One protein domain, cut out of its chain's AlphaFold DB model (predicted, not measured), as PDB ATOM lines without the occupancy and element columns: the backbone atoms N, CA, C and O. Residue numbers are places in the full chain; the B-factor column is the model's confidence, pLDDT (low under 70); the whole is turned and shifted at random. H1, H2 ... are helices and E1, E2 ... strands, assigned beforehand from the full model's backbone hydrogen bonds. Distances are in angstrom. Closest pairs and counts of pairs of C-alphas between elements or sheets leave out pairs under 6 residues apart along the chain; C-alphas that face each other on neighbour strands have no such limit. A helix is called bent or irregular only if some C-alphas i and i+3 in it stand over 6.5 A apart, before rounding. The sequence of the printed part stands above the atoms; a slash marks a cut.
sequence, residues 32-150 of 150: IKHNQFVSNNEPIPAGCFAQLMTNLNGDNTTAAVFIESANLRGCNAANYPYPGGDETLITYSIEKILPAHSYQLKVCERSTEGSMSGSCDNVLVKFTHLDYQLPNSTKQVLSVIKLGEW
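This is residues 32 to 150 of the 150 residues of an uncharacterized protein of Pseudoalteromonas sp. NEC-BIFX-2020_015 (UniProt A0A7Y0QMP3). A single strongly twisted sheet of five strands arches round the short helix H1, and a long bent hairpin, E5 and E6, makes much of its length. A second hairpin, E3 and E4, continues the sheet to one edge, while residues 67 to 89, with no named element, run across the open side of the arch from E2 to E3, the two edge strands. The printed part has 119 residues, with one named helix and six named strands in the order E1 H1 E2 E3 E4 E5 E6; the sheet runs E2, E6, E5, E4, E3, all antiparallel. The class is mostly strand, though under half of the residues are in named elements. The whole is compact, with a radius of gyration of the C-alphas of 14.4 A, and elongated, with spans of 50 by 30 by 28 A.

E1 is residues 36 to 39, 10.1 A long, and begins at C-alpha 36 (-26.346, -33.839, -22.187). H1 is residues 46 to 50, 6.4 A long, and E2 is residues 64 to 66, 6.8 A long. E3, residues 90 to 98, is 23.0 A long and bends by 54 degrees at residue 95. E4, residues 102 to 109, is 21.9 A long. E5, residues 119 to 134, is the longest strand at 36.4 A and bends by 80 degrees at residue 122. E6, residues 137 to 149, is 34.0 A long, bends by 58 degrees at residue 142 and ends at C-alpha 149 (-36.421, -50.399, -27.287).

E1 pairs with no named strand; short antiparallel pairings join its residues 36 to 37 with 32 to 33 and its residues 38 to 39 with 42 to 43. Its closest C-alphas to E3 are those of Gln 36 and Ile 94, 7.8 A apart. H1 is on the sheet, at the sheet's level with a height of 0.1 A; its closest C-alphas to E3 are Ala 46 and Thr 91, 5.8 A, and to E4 Ala 50 and Val 107, 6.2 A. Every O i to N i+4 pair of H1 is within hydrogen-bond range. E3 to E6 form a meander, each strand the antiparallel neighbour of the one before. Within hydrogen-bond range are N 91 and O 108 between E3 and E4, 2.9 A; N 105 and O 123 between E4 and E5, 2.8 A; N 132 and O 139 between E5 and E6, 2.8 A; and N 65 and O 144 between E2 and E6, 2.8 A. E3 and E6 are apart.

The two C-alphas farthest apart are those of Ser 115 and Asn 136, 50.6 A. The printed part has no cut. The links H1 to E2 and E2 to E3 are long, with 13 and 23 residues. The mean pLDDT of the printed part is 92.5; residues 112 to 117 are under 70.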
ATOM      1  N   ILE A  32     -31.499 -30.159 -20.413       97.44
ATOM      2  CA  ILE A  32     -30.568 -30.585 -21.463       97.44
ATOM      3  C   ILE A  32     -29.649 -29.405 -21.774       97.44
ATOM      4  O   ILE A  32     -30.114 -28.349 -22.205       97.44
ATOM      5  N   LYS A  33     -28.343 -29.568 -21.551       96.94
ATOM      6  CA  LYS A  33     -27.311 -28.565 -21.856       96.94
ATOM      7  C   LYS A  33     -26.230 -29.226 -22.702       96.94
ATOM      8  O   LYS A  33     -25.748 -30.292 -22.346       96.94
ATOM      9  N   HIS A  34     -25.864 -28.613 -23.829       94.19
ATOM     10  CA  HIS A  34     -24.858 -29.159 -24.758       94.19
ATOM     11  C   HIS A  34     -25.095 -30.639 -25.127       94.19
ATOM     12  O   HIS A  34     -24.164 -31.437 -25.153       94.19
ATOM     13  N   ASN A  35     -26.353 -31.001 -25.404       94.75
ATOM     14  CA  ASN A  35     -26.780 -32.368 -25.732       94.75
ATOM     15  C   ASN A  35     -26.556 -33.417 -24.621       94.75
ATOM     16  O   ASN A  35     -26.503 -34.609 -24.904       94.75
ATOM     17  N   GLN A  36     -26.442 -32.978 -23.365       96.38
ATOM     18  CA  GLN A  36     -26.346 -33.839 -22.187       96.38
ATOM     19  C   GLN A  36     -27.439 -33.497 -21.178       96.38
ATOM     20  O   GLN A  36     -27.799 -32.329 -21.015       96.38
ATOM     21  N   PHE A  37     -27.949 -34.511 -20.484       98.19
ATOM     22  CA  PHE A  37     -28.842 -34.304 -19.350       98.19
ATOM     23  C   PHE A  37     -28.061 -33.786 -18.139       98.19
ATOM     24  O   PHE A  37     -26.944 -34.226 -17.875       98.19
ATOM     25  N   VAL A  38     -28.656 -32.852 -17.404       97.62
ATOM     26  CA  VAL A  38     -28.064 -32.182 -16.244       97.62
ATOM     27  C   VAL A  38     -29.088 -32.148 -15.113       97.62
ATOM     28  O   VAL A  38     -30.202 -31.674 -15.329       97.62
ATOM     29  N   SER A  39     -28.688 -32.585 -13.918       95.69
ATOM     30  CA  SER A  39     -29.475 -32.530 -12.674       95.69
ATOM     31  C   SER A  39     -28.665 -31.823 -11.596       95.69
ATOM     32  O   SER A  39     -27.460 -32.041 -11.508       95.69
ATOM     33  N   ASN A  40     -29.277 -30.956 -10.782       91.50
ATOM     34  CA  ASN A  40     -28.557 -30.164  -9.767       91.50
ATOM     35  C   ASN A  40     -27.307 -29.429 -10.299       91.50
ATOM     36  O   ASN A  40     -26.312 -29.277  -9.597       91.50
ATOM     37  N   ASN A  41     -27.361 -28.952 -11.547       91.00
ATOM     38  CA  ASN A  41     -26.242 -28.331 -12.272       91.00
ATOM     39  C   ASN A  41     -25.036 -29.239 -12.571       91.00
ATOM     40  O   ASN A  41     -24.025 -28.737 -13.061       91.00
ATOM     41  N   GLU A  42     -25.159 -30.550 -12.385       93.38
ATOM     42  CA  GLU A  42     -24.139 -31.535 -12.744       93.38
ATOM     43  C   GLU A  42     -24.614 -32.413 -13.915       93.38
ATOM     44  O   GLU A  42     -25.793 -32.778 -13.968       93.38
ATOM     45  N   PRO A  43     -23.743 -32.733 -14.892       96.00
ATOM     46  CA  PRO A  43     -24.082 -33.669 -15.957       96.00
ATOM     47  C   PRO A  43     -24.404 -35.053 -15.397       96.00
ATOM     48  O   PRO A  43     -23.635 -35.584 -14.601       96.00
ATOM     49  N   ILE A  44     -25.493 -35.655 -15.874       97.88
ATOM     50  CA  ILE A  44     -25.823 -37.042 -15.551       97.88
ATOM     51  C   ILE A  44     -24.822 -37.960 -16.271       97.88
ATOM     52  O   ILE A  44     -24.737 -37.889 -17.505       97.88
ATOM     53  N   PRO A  45     -24.083 -38.823 -15.542       97.44
ATOM     54  CA  PRO A  45     -23.131 -39.759 -16.133       97.44
ATOM     55  C   PRO A  45     -23.775 -40.687 -17.168       97.44
ATOM     56  O   PRO A  45     -24.940 -41.076 -17.042       97.44
ATOM     57  N   ALA A  46     -23.004 -41.085 -18.179       97.44
ATOM     58  CA  ALA A  46     -23.482 -41.954 -19.250       97.44
ATOM     59  C   ALA A  46     -23.882 -43.344 -18.722       97.44
ATOM     60  O   ALA A  46     -24.850 -43.943 -19.193       97.44
ATOM     61  N   GLY A  47     -23.205 -43.812 -17.681       97.12
ATOM     62  CA  GLY A  47     -23.437 -45.082 -17.004       97.12
ATOM     63  C   GLY A  47     -24.793 -45.226 -16.380       97.12
ATOM     64  O   GLY A  47     -25.340 -46.327 -16.348       97.12
ATOM     65  N   CYS A  48     -25.382 -44.109 -15.956       97.69
ATOM     66  CA  CYS A  48     -26.757 -44.104 -15.482       97.69
ATOM     67  C   CYS A  48     -27.717 -44.607 -16.561       97.69
ATOM     68  O   CYS A  48     -28.697 -45.273 -16.242       97.69
ATOM     69  N   PHE A  49     -27.416 -44.337 -17.834       97.88
ATOM     70  CA  PHE A  49     -28.182 -44.841 -18.967       97.88
ATOM     71  C   PHE A  49     -27.705 -46.228 -19.419       97.88
ATOM     72  O   PHE A  49     -28.545 -47.036 -19.807       97.88
ATOM     73  N   ALA A  50     -26.409 -46.551 -19.314       96.38
ATOM     74  CA  ALA A  50     -25.905 -47.895 -19.637       96.38
ATOM     75  C   ALA A  50     -26.460 -48.988 -18.722       96.38
ATOM     76  O   ALA A  50     -26.668 -50.113 -19.163       96.38
ATOM     77  N   GLN A  51     -26.797 -48.656 -17.473       96.44
ATOM     78  CA  GLN A  51     -27.519 -49.572 -16.587       96.44
ATOM     79  C   GLN A  51     -28.853 -50.058 -17.175       96.44
ATOM     80  O   GLN A  51     -29.312 -51.127 -16.787       96.44
ATOM     81  N   LEU A  52     -29.470 -49.295 -18.087       96.88
ATOM     82  CA  LEU A  52     -30.727 -49.634 -18.762       96.88
ATOM     83  C   LEU A  52     -30.521 -50.388 -20.091       96.88
ATOM     84  O   LEU A  52     -31.501 -50.695 -20.776       96.88
ATOM     85  N   MET A  53     -29.282 -50.667 -20.497       94.44
ATOM     86  CA  MET A  53     -29.021 -51.488 -21.680       94.44
ATOM     87  C   MET A  53     -29.482 -52.929 -21.445       94.44
ATOM     88  O   MET A  53     -29.480 -53.439 -20.325       94.44
ATOM     89  N   THR A  54     -29.915 -53.573 -22.519       91.94
ATOM     90  CA  THR A  54     -30.118 -55.012 -22.567       91.94
ATOM     91  C   THR A  54     -28.751 -55.659 -22.777       91.94
ATOM     92  O   THR A  54     -27.994 -55.302 -23.676       91.94
ATOM     93  N   ASN A  55     -28.408 -56.622 -21.931       85.88
ATOM     94  CA  ASN A  55     -27.134 -57.316 -22.035       85.88
ATOM     95  C   ASN A  55     -27.029 -58.072 -23.369       85.88
ATOM     96  O   ASN A  55     -28.030 -58.465 -23.965       85.88
ATOM     97  N   LEU A  56     -25.801 -58.374 -23.803       83.00
ATOM     98  CA  LEU A  56     -25.544 -59.101 -25.058       83.00
ATOM     99  C   LEU A  56     -26.222 -60.481 -25.141       83.00
ATOM    100  O   LEU A  56     -26.454 -60.987 -26.236       83.00
ATOM    101  N   ASN A  57     -26.534 -61.097 -24.001       84.62
ATOM    102  CA  ASN A  57     -27.273 -62.358 -23.918       84.62
ATOM    103  C   ASN A  57     -28.807 -62.182 -23.938       84.62
ATOM    104  O   ASN A  57     -29.523 -63.176 -23.839       84.62
ATOM    105  N   GLY A  58     -29.305 -60.951 -24.075       85.94
ATOM    106  CA  GLY A  58     -30.726 -60.607 -24.099       85.94
ATOM    107  C   GLY A  58     -31.331 -60.276 -22.734       85.94
ATOM    108  O   GLY A  58     -32.523 -59.975 -22.668       85.94
ATOM    109  N   ASP A  59     -30.552 -60.310 -21.649       89.56
ATOM    110  CA  ASP A  59     -31.079 -60.016 -20.317       89.56
ATOM    111  C   ASP A  59     -31.373 -58.519 -20.151       89.56
ATOM    112  O   ASP A  59     -30.497 -57.672 -20.323       89.56
ATOM    113  N   ASN A  60     -32.600 -58.192 -19.751       91.19
ATOM    114  CA  ASN A  60     -33.045 -56.826 -19.471       91.19
ATOM    115  C   ASN A  60     -33.348 -56.695 -17.971       91.19
ATOM    116  O   ASN A  60     -34.474 -56.919 -17.522       91.19
ATOM    117  N   THR A  61     -32.308 -56.443 -17.176       90.69
ATOM    118  CA  THR A  61     -32.337 -56.614 -15.711       90.69
ATOM    119  C   THR A  61     -32.683 -55.347 -14.934       90.69
ATOM    120  O   THR A  61     -33.114 -55.443 -13.784       90.69
ATOM    121  N   THR A  62     -32.545 -54.170 -15.548       95.50
ATOM    122  CA  THR A  62     -32.789 -52.879 -14.896       95.50
ATOM    123  C   THR A  62     -33.923 -52.134 -15.589       95.50
ATOM    124  O   THR A  62     -33.802 -51.702 -16.733       95.50
ATOM    125  N   ALA A  63     -35.025 -51.924 -14.870       96.12
ATOM    126  CA  ALA A  63     -36.162 -51.152 -15.372       96.12
ATOM    127  C   ALA A  63     -36.071 -49.649 -15.047       96.12
ATOM    128  O   ALA A  63     -36.711 -48.834 -15.711       96.12
ATOM    129  N   ALA A  64     -35.312 -49.274 -14.013       97.50
ATOM    130  CA  ALA A  64     -35.221 -47.903 -13.532       97.50
ATOM    131  C   ALA A  64     -33.903 -47.627 -12.805       97.50
ATOM    132  O   ALA A  64     -33.358 -48.508 -12.141       97.50
ATOM    133  N   VAL A  65     -33.444 -46.378 -12.873       97.62
ATOM    134  CA  VAL A  65     -32.269 -45.874 -12.157       97.62
ATOM    135  C   VAL A  65     -32.646 -44.591 -11.424       97.62
ATOM    136  O   VAL A  65     -33.143 -43.640 -12.031       97.62
ATOM    137  N   PHE A  66     -32.380 -44.543 -10.118       97.31
ATOM    138  CA  PHE A  66     -32.445 -43.303  -9.343       97.31
ATOM    139  C   PHE A  66     -31.272 -42.405  -9.745       97.31
ATOM    140  O   PHE A  66     -30.113 -42.750  -9.506       97.31
ATOM    141  N   ILE A  67     -31.561 -41.261 -10.364       97.62
ATOM    142  CA  ILE A  67     -30.543 -40.291 -10.779       97.62
ATOM    143  C   ILE A  67     -30.031 -39.547  -9.552       97.62
ATOM    144  O   ILE A  67     -28.830 -39.534  -9.279       97.62
ATOM    145  N   GLU A  68     -30.942 -38.971  -8.778       95.56
ATOM    146  CA  GLU A  68     -30.601 -38.201  -7.588       95.56
ATOM    147  C   GLU A  68     -30.557 -39.049  -6.320       95.56
ATOM    148  O   GLU A  68     -30.986 -40.204  -6.280       95.56
ATOM    149  N   SER A  69     -30.004 -38.472  -5.251       91.62
ATOM    150  CA  SER A  69     -29.887 -39.175  -3.980       91.62
ATOM    151  C   SER A  69     -31.251 -39.492  -3.379       91.62
ATOM    152  O   SER A  69     -32.008 -38.598  -2.997       91.62
ATOM    153  N   ALA A  70     -31.525 -40.784  -3.229       86.06
ATOM    154  CA  ALA A  70     -32.658 -41.278  -2.466       86.06
ATOM    155  C   ALA A  70     -32.419 -41.167  -0.948       86.06
ATOM    156  O   ALA A  70     -33.183 -40.512  -0.241       86.06
ATOM    157  N   ASN A  71     -31.315 -41.751  -0.467       86.31
ATOM    158  CA  ASN A  71     -30.845 -41.661   0.921       86.31
ATOM    159  C   ASN A  71     -29.389 -41.177   0.975       86.31
ATOM    160  O   ASN A  71     -29.098 -40.101   1.484       86.31
ATOM    161  N   LEU A  72     -28.477 -41.976   0.404       84.75
ATOM    162  CA  LEU A  72     -27.044 -41.679   0.373       84.75
ATOM    163  C   LEU A  72     -26.633 -41.042  -0.954       84.75
ATOM    164  O   LEU A  72     -26.301 -39.859  -1.003       84.75
ATOM    165  N   ARG A  73     -26.659 -41.825  -2.038       91.38
ATOM    166  CA  ARG A  73     -26.260 -41.408  -3.386       91.38
ATOM    167  C   ARG A  73     -27.234 -41.979  -4.408       91.38
ATOM    168  O   ARG A  73     -27.670 -43.118  -4.263       91.38
ATOM    169  N   GLY A  74     -27.556 -41.177  -5.414       94.06
ATOM    170  CA  GLY A  74     -28.131 -41.646  -6.672       94.06
ATOM    171  C   GLY A  74     -27.022 -41.841  -7.691       94.06
ATOM    172  O   GLY A  74     -25.857 -41.560  -7.397       94.06
ATOM    173  N   CYS A  75     -27.380 -42.282  -8.889       96.50
ATOM    174  CA  CYS A  75     -26.413 -42.524  -9.948       96.50
ATOM    175  C   CYS A  75     -25.575 -41.278 -10.294       96.50
ATOM    176  O   CYS A  75     -24.370 -41.398 -10.496       96.50
ATOM    177  N   ASN A  76     -26.171 -40.080 -10.246       94.62
ATOM    178  CA  ASN A  76     -25.490 -38.817 -10.547       94.62
ATOM    179  C   ASN A  76     -24.270 -38.552  -9.649       94.62
ATOM    180  O   ASN A  76     -23.290 -37.970 -10.086       94.62
ATOM    181  N   ALA A  77     -24.327 -39.008  -8.394       93.81
ATOM    182  CA  ALA A  77     -23.270 -38.826  -7.399       93.81
ATOM    183  C   ALA A  77     -22.604 -40.156  -6.999       93.81
ATOM    184  O   ALA A  77     -21.973 -40.243  -5.941       93.81
ATOM    185  N   ALA A  78     -22.804 -41.222  -7.778       93.12
ATOM    186  CA  ALA A  78     -22.258 -42.537  -7.480       93.12
ATOM    187  C   ALA A  78     -20.752 -42.583  -7.765       93.12
ATOM    188  O   ALA A  78     -20.277 -42.043  -8.756       93.12
ATOM    189  N   ASN A  79     -20.006 -43.312  -6.931       92.38
ATOM    190  CA  ASN A  79     -18.593 -43.593  -7.211       92.38
ATOM    191  C   ASN A  79     -18.425 -44.469  -8.467       92.38
ATOM    192  O   ASN A  79     -17.395 -44.403  -9.125       92.38
ATOM    193  N   TYR A  80     -19.442 -45.285  -8.773       92.88
ATOM    194  CA  TYR A  80     -19.507 -46.163  -9.940       92.88
ATOM    195  C   TYR A  80     -20.895 -46.027 -10.588       92.88
ATOM    196  O   TYR A  80     -21.811 -46.766 -10.218       92.88
ATOM    197  N   PRO A  81     -21.090 -45.057 -11.504       94.12
ATOM    198  CA  PRO A  81     -22.367 -44.842 -12.192       94.12
ATOM    199  C   PRO A  81     -22.782 -45.997 -13.109       94.12
ATOM    200  O   PRO A  81     -23.961 -46.121 -13.421       94.12
ATOM    201  N   TYR A  82     -21.846 -46.865 -13.496       94.44
ATOM    202  CA  TYR A  82     -22.117 -48.121 -14.192       94.44
ATOM    203  C   TYR A  82     -21.493 -49.300 -13.427       94.44
ATOM    204  O   TYR A  82     -20.367 -49.692 -13.711       94.44
ATOM    205  N   PRO A  83     -22.186 -49.882 -12.429       87.62
ATOM    206  CA  PRO A  83     -21.624 -50.970 -11.620       87.62
ATOM    207  C   PRO A  83     -21.285 -52.244 -12.411       87.62
ATOM    208  O   PRO A  83     -20.525 -53.074 -11.923       87.62
ATOM    209  N   GLY A  84     -21.882 -52.415 -13.595       81.00
ATOM    210  CA  GLY A  84     -21.697 -53.581 -14.459       81.00
ATOM    211  C   GLY A  84     -20.473 -53.524 -15.376       81.00
ATOM    212  O   GLY A  84     -20.192 -54.530 -16.019       81.00
ATOM    213  N   GLY A  85     -19.742 -52.404 -15.435       86.62
ATOM    214  CA  GLY A  85     -18.629 -52.238 -16.373       86.62
ATOM    215  C   GLY A  85     -17.817 -50.961 -16.154       86.62
ATOM    216  O   GLY A  85     -17.743 -50.436 -15.042       86.62
ATOM    217  N   ASP A  86     -17.177 -50.473 -17.218       90.31
ATOM    218  CA  ASP A  86     -16.328 -49.277 -17.180       90.31
ATOM    219  C   ASP A  86     -17.050 -48.068 -17.788       90.31
ATOM    220  O   ASP A  86     -17.243 -47.975 -18.999       90.31
ATOM    221  N   GLU A  87     -17.399 -47.105 -16.932       92.69
ATOM    222  CA  GLU A  87     -18.044 -45.846 -17.318       92.69
ATOM    223  C   GLU A  87     -17.294 -45.088 -18.418       92.69
ATOM    224  O   GLU A  87     -17.907 -44.434 -19.259       92.69
ATOM    225  N   THR A  88     -15.963 -45.168 -18.438       92.50
ATOM    226  CA  THR A  88     -15.136 -44.423 -19.399       92.50
ATOM    227  C   THR A  88     -15.297 -44.925 -20.833       92.50
ATOM    228  O   THR A  88     -14.965 -44.215 -21.788       92.50
ATOM    229  N   LEU A  89     -15.847 -46.130 -20.993       93.56
ATOM    230  CA  LEU A  89     -16.149 -46.748 -22.276       93.56
ATOM    231  C   LEU A  89     -17.588 -46.488 -22.729       93.56
ATOM    232  O   LEU A  89     -17.926 -46.788 -23.881       93.56
ATOM    233  N   ILE A  90     -18.416 -45.906 -21.859       95.38
ATOM    234  CA  ILE A  90     -19.816 -45.622 -22.135       95.38
ATOM    235  C   ILE A  90     -19.960 -44.270 -22.824       95.38
ATOM    236  O   ILE A  90     -19.393 -43.249 -22.436       95.38
ATOM    237  N   THR A  91     -20.791 -44.250 -23.857       96.00
ATOM    238  CA  THR A  91     -21.260 -43.024 -24.501       96.00
ATOM    239  C   THR A  91     -22.765 -43.092 -24.698       96.00
ATOM    240  O   THR A  91     -23.320 -44.176 -24.854       96.00
ATOM    241  N   TYR A  92     -23.432 -41.938 -24.720       97.69
ATOM    242  CA  TYR A  92     -24.828 -41.861 -25.134       97.69
ATOM    243  C   TYR A  92     -25.085 -40.648 -26.025       97.69
ATOM    244  O   TYR A  92     -24.364 -39.649 -25.972       97.69
ATOM    245  N   SER A  93     -26.145 -40.736 -26.817       98.19
ATOM    246  CA  SER A  93     -26.698 -39.634 -27.597       98.19
ATOM    247  C   SER A  93     -28.216 -39.586 -27.463       98.19
ATOM    248  O   SER A  93     -28.892 -40.612 -27.366       98.19
ATOM    249  N   ILE A  94     -28.754 -38.364 -27.444       98.44
ATOM    250  CA  ILE A  94     -30.193 -38.106 -27.509       98.44
ATOM    251  C   ILE A  94     -30.588 -38.097 -28.988       98.44
ATOM    252  O   ILE A  94     -30.330 -37.126 -29.693       98.44
ATOM    253  N   GLU A  95     -31.205 -39.180 -29.454       98.25
ATOM    254  CA  GLU A  95     -31.618 -39.338 -30.855       98.25
ATOM    255  C   GLU A  95     -32.944 -38.623 -31.125       98.25
ATOM    256  O   GLU A  95     -33.153 -38.031 -32.186       98.25
ATOM    257  N   LYS A  96     -33.858 -38.652 -30.145       98.12
ATOM    258  CA  LYS A  96     -35.162 -37.995 -30.259       98.12
ATOM    259  C   LYS A  96     -35.708 -37.555 -28.911       98.12
ATOM    260  O   LYS A  96     -35.712 -38.316 -27.946       98.12
ATOM    261  N   ILE A  97     -36.250 -36.341 -28.886       97.88
ATOM    262  CA  ILE A  97     -37.043 -35.808 -27.775       97.88
ATOM    263  C   ILE A  97     -38.512 -36.137 -28.036       97.88
ATOM    264  O   ILE A  97     -39.038 -35.849 -29.113       97.88
ATOM    265  N   LEU A  98     -39.174 -36.746 -27.057       97.81
ATOM    266  CA  LEU A  98     -40.580 -37.127 -27.115       97.81
ATOM    267  C   LEU A  98     -41.386 -36.364 -26.046       97.81
ATOM    268  O   LEU A  98     -40.811 -35.791 -25.117       97.81
ATOM    269  N   PRO A  99     -42.727 -36.331 -26.155       96.25
ATOM    270  CA  PRO A  99     -43.576 -35.718 -25.137       96.25
ATOM    271  C   PRO A  99     -43.409 -36.357 -23.752       96.25
ATOM    272  O   PRO A  99     -42.958 -37.495 -23.626       96.25
ATOM    273  N   ALA A 100     -43.844 -35.636 -22.714       94.31
ATOM    274  CA  ALA A 100     -43.889 -36.128 -21.334       94.31
ATOM    275  C   ALA A 100     -42.539 -36.681 -20.839       94.31
ATOM    276  O   ALA A 100     -42.471 -37.795 -20.313       94.31
ATOM    277  N   HIS A 101     -41.471 -35.900 -21.038       97.38
ATOM    278  CA  HIS A 101     -40.121 -36.191 -20.539       97.38
ATOM    279  C   HIS A 101     -39.569 -37.548 -20.995       97.38
ATOM    280  O   HIS A 101     -38.829 -38.203 -20.259       97.38
ATOM    281  N   SER A 102     -39.952 -37.976 -22.200       98.19
ATOM    282  CA  SER A 102     -39.516 -39.239 -22.795       98.19
ATOM    283  C   SER A 102     -38.498 -39.004 -23.912       98.19
ATOM    284  O   SER A 102     -38.534 -37.976 -24.589       98.19
ATOM    285  N   TYR A 103     -37.586 -39.952 -24.114       98.50
ATOM    286  CA  TYR A 103     -36.456 -39.804 -25.032       98.50
ATOM    287  C   TYR A 103     -36.079 -41.127 -25.678       98.50
ATOM    288  O   TYR A 103     -36.077 -42.166 -25.022       98.50
ATOM    289  N   GLN A 104     -35.701 -41.067 -26.950       98.50
ATOM    290  CA  GLN A 104     -34.941 -42.133 -27.591       98.50
ATOM    291  C   GLN A 104     -33.463 -41.836 -27.390       98.50
ATOM    292  O   GLN A 104     -32.970 -40.809 -27.866       98.50
ATOM    293  N   LEU A 105     -32.779 -42.719 -26.677       98.44
ATOM    294  CA  LEU A 105     -31.341 -42.656 -26.486       98.44
ATOM    295  C   LEU A 105     -30.683 -43.796 -27.247       98.44
ATOM    296  O   LEU A 105     -31.204 -44.911 -27.277       98.44
ATOM    297  N   LYS A 106     -29.518 -43.514 -27.814       97.94
ATOM    298  CA  LYS A 106     -28.571 -44.544 -28.212       97.94
ATOM    299  C   LYS A 106     -27.464 -44.571 -27.175       97.94
ATOM    300  O   LYS A 106     -26.834 -43.544 -26.937       97.94
ATOM    301  N   VAL A 107     -27.246 -45.720 -26.551       97.00
ATOM    302  CA  VAL A 107     -26.215 -45.918 -25.528       97.00
ATOM    303  C   VAL A 107     -25.254 -46.975 -26.039       97.00
ATOM    304  O   VAL A 107     -25.689 -48.019 -26.508       97.00
ATOM    305  N   CYS A 108     -23.959 -46.690 -26.002       94.25
ATOM    306  CA  CYS A 108     -22.933 -47.581 -26.519       94.25
ATOM    307  C   CYS A 108     -21.855 -47.827 -25.474       94.25
ATOM    308  O   CYS A 108     -21.317 -46.872 -24.913       94.25
ATOM    309  N   GLU A 109     -21.485 -49.089 -25.311       91.94
ATOM    310  CA  GLU A 109     -20.304 -49.526 -24.583       91.94
ATOM    311  C   GLU A 109     -19.220 -49.893 -25.596       91.94
ATOM    312  O   GLU A 109     -19.399 -50.762 -26.453       91.94
ATOM    313  N   ARG A 110     -18.079 -49.209 -25.537       87.19
ATOM    314  CA  ARG A 110     -16.908 -49.592 -26.331       87.19
ATOM    315  C   ARG A 110     -16.192 -50.747 -25.644       87.19
ATOM    316  O   ARG A 110     -16.095 -50.766 -24.428       87.19
ATOM    317  N   SER A 111     -15.618 -51.660 -26.419       75.56
ATOM    318  CA  SER A 111     -14.670 -52.626 -25.866       75.56
ATOM    319  C   SER A 111     -13.235 -52.191 -26.144       75.56
ATOM    320  O   SER A 111     -12.913 -51.773 -27.259       75.56
ATOM    321  N   THR A 112     -12.370 -52.316 -25.142       65.12
ATOM    322  CA  THR A 112     -10.912 -52.212 -25.295       65.12
ATOM    323  C   THR A 112     -10.238 -53.578 -25.448       65.12
ATOM    324  O   THR A 112      -9.063 -53.623 -25.803       65.12
ATOM    325  N   GLU A 113     -10.960 -54.686 -25.229       59.78
ATOM    326  CA  GLU A 113     -10.422 -56.053 -25.276       59.78
ATOM    327  C   GLU A 113     -11.390 -57.048 -25.958       59.78
ATOM    328  O   GLU A 113     -12.581 -57.108 -25.660       59.78
ATOM    329  N   GLY A 114     -10.877 -57.865 -26.888       55.91
ATOM    330  CA  GLY A 114     -11.650 -58.889 -27.615       55.91
ATOM    331  C   GLY A 114     -12.049 -58.515 -29.054       55.91
ATOM    332  O   GLY A 114     -11.762 -57.425 -29.539       55.91
ATOM    333  N   SER A 115     -12.677 -59.454 -29.776       55.34
ATOM    334  CA  SER A 115     -13.057 -59.301 -31.197       55.34
ATOM    335  C   SER A 115     -14.381 -58.563 -31.431       55.34
ATOM    336  O   SER A 115     -14.713 -58.258 -32.577       55.34
ATOM    337  N   MET A 116     -15.148 -58.282 -30.374       60.22
ATOM    338  CA  MET A 116     -16.381 -57.499 -30.449       60.22
ATOM    339  C   MET A 116     -16.055 -56.022 -30.243       60.22
ATOM    340  O   MET A 116     -15.597 -55.625 -29.177       60.22
ATOM    341  N   SER A 117     -16.305 -55.200 -31.259       65.25
ATOM    342  CA  SER A 117     -15.942 -53.777 -31.318       65.25
ATOM    343  C   SER A 117     -16.782 -52.847 -30.419       65.25
ATOM    344  O   SER A 117     -16.888 -51.656 -30.703       65.25
ATOM    345  N   GLY A 118     -17.387 -53.371 -29.350       79.00
ATOM    346  CA  GLY A 118     -18.397 -52.695 -28.532       79.00
ATOM    347  C   GLY A 118     -19.837 -53.048 -28.921       79.00
ATOM    348  O   GLY A 118     -20.083 -53.670 -29.958       79.00
ATOM    349  N   SER A 119     -20.785 -52.660 -28.073       88.44
ATOM    350  CA  SER A 119     -22.227 -52.869 -28.236       88.44
ATOM    351  C   SER A 119     -22.961 -51.531 -28.164       88.44
ATOM    352  O   SER A 119     -22.491 -50.584 -27.536       88.44
ATOM    353  N   CYS A 120     -24.101 -51.429 -28.844       93.00
ATOM    354  CA  CYS A 120     -24.963 -50.258 -28.764       93.00
ATOM    355  C   CYS A 120     -26.413 -50.696 -28.677       93.00
ATOM    356  O   CYS A 120     -26.851 -51.506 -29.493       93.00
ATOM    357  N   ASP A 121     -27.150 -50.042 -27.791       95.00
ATOM    358  CA  ASP A 121     -28.575 -50.236 -27.610       95.00
ATOM    359  C   ASP A 121     -29.340 -48.945 -27.862       95.00
ATOM    360  O   ASP A 121     -28.935 -47.849 -27.466       95.00
ATOM    361  N   ASN A 122     -30.497 -49.108 -28.493       97.19
ATOM    362  CA  ASN A 122     -31.488 -48.064 -28.667       97.19
ATOM    363  C   ASN A 122     -32.544 -48.225 -27.574       97.19
ATOM    364  O   ASN A 122     -33.369 -49.137 -27.624       97.19
ATOM    365  N   VAL A 123     -32.532 -47.336 -26.588       97.62
ATOM    366  CA  VAL A 123     -33.451 -47.390 -25.448       97.62
ATOM    367  C   VAL A 123     -34.436 -46.230 -25.495       97.62
ATOM    368  O   VAL A 123     -34.087 -45.084 -25.782       97.62
ATOM    369  N   LEU A 124     -35.696 -46.531 -25.206       98.31
ATOM    370  CA  LEU A 124     -36.733 -45.551 -24.938       98.31
ATOM    371  C   LEU A 124     -36.797 -45.342 -23.427       98.31
ATOM    372  O   LEU A 124     -37.088 -46.279 -22.684       98.31
ATOM    373  N   VAL A 125     -36.549 -44.119 -22.967       98.50
ATOM    374  CA  VAL A 125     -36.529 -43.786 -21.538       98.50
ATOM    375  C   VAL A 125     -37.495 -42.666 -21.196       98.50
ATOM    376  O   VAL A 125     -37.891 -41.891 -22.067       98.50
ATOM    377  N   LYS A 126     -37.839 -42.550 -19.914       98.25
ATOM    378  CA  LYS A 126     -38.608 -41.433 -19.368       98.25
ATOM    379  C   LYS A 126     -38.026 -40.954 -18.047       98.25
ATOM    380  O   LYS A 126     -37.775 -41.760 -17.155       98.25
ATOM    381  N   PHE A 127     -37.872 -39.641 -17.908       98.25
ATOM    382  CA  PHE A 127     -37.602 -39.019 -16.616       98.25
ATOM    383  C   PHE A 127     -38.899 -38.889 -15.819       98.25
ATOM    384  O   PHE A 127     -39.938 -38.484 -16.346       98.25
ATOM    385  N   THR A 128     -38.844 -39.262 -14.546       97.19
ATOM    386  CA  THR A 128     -39.975 -39.220 -13.616       97.19
ATOM    387  C   THR A 128     -39.473 -39.086 -12.185       97.19
ATOM    388  O   THR A 128     -38.295 -39.305 -11.909       97.19
ATOM    389  N   HIS A 129     -40.372 -38.787 -11.257       95.94
ATOM    390  CA  HIS A 129     -40.140 -39.059  -9.846       95.94
ATOM    391  C   HIS A 129     -40.622 -40.475  -9.514       95.94
ATOM    392  O   HIS A 129     -41.695 -40.884  -9.964       95.94
ATOM    393  N   LEU A 130     -39.804 -41.232  -8.785       95.25
ATOM    394  CA  LEU A 130     -40.188 -42.514  -8.199       95.25
ATOM    395  C   LEU A 130     -40.198 -42.394  -6.678       95.25
ATOM    396  O   LEU A 130     -39.318 -41.759  -6.090       95.25
ATOM    397  N   ASP A 131     -41.165 -43.063  -6.057       95.00
ATOM    398  CA  ASP A 131     -41.219 -43.219  -4.610       95.00
ATOM    399  C   ASP A 131     -40.050 -44.071  -4.117       95.00
ATOM    400  O   ASP A 131     -39.865 -45.218  -4.528       95.00
ATOM    401  N   TYR A 132     -39.299 -43.530  -3.164       94.12
ATOM    402  CA  TYR A 132     -38.295 -44.255  -2.406       94.12
ATOM    403  C   TYR A 132     -38.702 -44.337  -0.936       94.12
ATOM    404  O   TYR A 132     -38.862 -43.319  -0.258       94.12
ATOM    405  N   GLN A 133     -38.859 -45.564  -0.444       95.62
ATOM    406  CA  GLN A 133     -39.257 -45.838   0.934       95.62
ATOM    407  C   GLN A 133     -38.041 -45.783   1.865       95.62
ATOM    408  O   GLN A 133     -37.110 -46.579   1.752       95.62
ATOM    409  N   LEU A 134     -38.066 -44.847   2.809       93.31
ATOM    410  CA  LEU A 134     -37.172 -44.794   3.963       93.31
ATOM    411  C   LEU A 134     -37.903 -45.365   5.185       93.31
ATOM    412  O   LEU A 134     -39.134 -45.386   5.195       93.31
ATOM    413  N   PRO A 135     -37.189 -45.754   6.259       94.56
ATOM    414  CA  PRO A 135     -37.820 -46.343   7.443       94.56
ATOM    415  C   PRO A 135     -38.998 -45.544   8.026       94.56
ATOM    416  O   PRO A 135     -39.920 -46.146   8.563       94.56
ATOM    417  N   ASN A 136     -38.983 -44.209   7.901       93.75
ATOM    418  CA  ASN A 136     -39.979 -43.316   8.507       93.75
ATOM    419  C   ASN A 136     -40.674 -42.367   7.507       93.75
ATOM    420  O   ASN A 136     -41.416 -41.484   7.931       93.75
ATOM    421  N   SER A 137     -40.400 -42.471   6.203       93.69
ATOM    422  CA  SER A 137     -40.892 -41.499   5.214       93.69
ATOM    423  C   SER A 137     -40.766 -42.011   3.782       93.69
ATOM    424  O   SER A 137     -39.886 -42.813   3.493       93.69
ATOM    425  N   THR A 138     -41.539 -41.441   2.863       93.81
ATOM    426  CA  THR A 138     -41.342 -41.623   1.418       93.81
ATOM    427  C   THR A 138     -40.689 -40.380   0.833       93.81
ATOM    428  O   THR A 138     -41.086 -39.262   1.165       93.81
ATOM    429  N   LYS A 139     -39.711 -40.562  -0.054       93.00
ATOM    430  CA  LYS A 139     -39.099 -39.479  -0.828       93.00
ATOM    431  C   LYS A 139     -39.423 -39.650  -2.310       93.00
ATOM    432  O   LYS A 139     -39.273 -40.748  -2.830       93.00
ATOM    433  N   GLN A 140     -39.803 -38.568  -2.982       93.81
ATOM    434  CA  GLN A 140     -39.846 -38.514  -4.446       93.81
ATOM    435  C   GLN A 140     -38.430 -38.281  -4.969       93.81
ATOM    436  O   GLN A 140     -37.788 -37.302  -4.585       93.81
ATOM    437  N   VAL A 141     -37.924 -39.184  -5.805       95.06
ATOM    438  CA  VAL A 141     -36.539 -39.137  -6.296       95.06
ATOM    439  C   VAL A 141     -36.536 -39.073  -7.812       95.06
ATOM    440  O   VAL A 141     -37.145 -39.927  -8.465       95.06
ATOM    441  N   LEU A 142     -35.832 -38.088  -8.378       97.19
ATOM    442  CA  LEU A 142     -35.639 -38.013  -9.820       97.19
ATOM    443  C   LEU A 142     -34.985 -39.303 -10.314       97.19
ATOM    444  O   LEU A 142     -33.926 -39.720  -9.837       97.19
ATOM    445  N   SER A 143     -35.639 -39.925 -11.280       97.69
ATOM    446  CA  SER A 143     -35.300 -41.239 -11.796       97.69
ATOM    447  C   SER A 143     -35.486 -41.280 -13.302       97.69
ATOM    448  O   SER A 143     -36.296 -40.542 -13.867       97.69
ATOM    449  N   VAL A 144     -34.770 -42.192 -13.943       98.31
ATOM    450  CA  VAL A 144     -34.982 -42.554 -15.341       98.31
ATOM    451  C   VAL A 144     -35.504 -43.984 -15.400       98.31
ATOM    452  O   VAL A 144     -34.947 -44.879 -14.770       98.31
ATOM    453  N   ILE A 145     -36.598 -44.195 -16.126       98.31
ATOM    454  CA  ILE A 145     -37.185 -45.519 -16.351       98.31
ATOM    455  C   ILE A 145     -37.009 -45.922 -17.810       98.31
ATOM    456  O   ILE A 145     -37.150 -45.082 -18.701       98.31
ATOM    457  N   LYS A 146     -36.732 -47.202 -18.061       98.12
ATOM    458  CA  LYS A 146     -36.777 -47.788 -19.402       98.12
ATOM    459  C   LYS A 146     -38.224 -48.134 -19.737       98.12
ATOM    460  O   LYS A 146     -38.896 -48.833 -18.986       98.12
ATOM    461  N   LEU A 147     -38.699 -47.629 -20.867       97.69
ATOM    462  CA  LEU A 147     -40.022 -47.925 -21.412       97.69
ATOM    463  C   LEU A 147     -39.978 -49.041 -22.466       97.69
ATOM    464  O   LEU A 147     -40.998 -49.679 -22.705       97.69
ATOM    465  N   GLY A 148     -38.822 -49.256 -23.101       96.31
ATOM    466  CA  GLY A 148     -38.606 -50.282 -24.124       96.31
ATOM    467  C   GLY A 148     -37.423 -49.956 -25.037       96.31
ATOM    468  O   GLY A 148     -36.568 -49.141 -24.684       96.31
ATOM    469  N   GLU A 149     -37.403 -50.576 -26.211       95.12
ATOM    470  CA  GLU A 149     -36.421 -50.399 -27.287       95.12
ATOM    471  C   GLU A 149     -37.085 -49.876 -28.579       95.12
ATOM    472  O   GLU A 149     -38.318 -49.842 -28.677       95.12
ATOM    473  N   TRP A 150     -36.290 -49.446 -29.571       93.81
ATOM    474  CA  TRP A 150     -36.788 -48.971 -30.873       93.81
ATOM    475  C   TRP A 150     -35.828 -49.216 -32.045       93.81
ATOM    476  O   TRP A 150     -34.598 -49.347 -31.822       93.81
TER     477      TRP A 150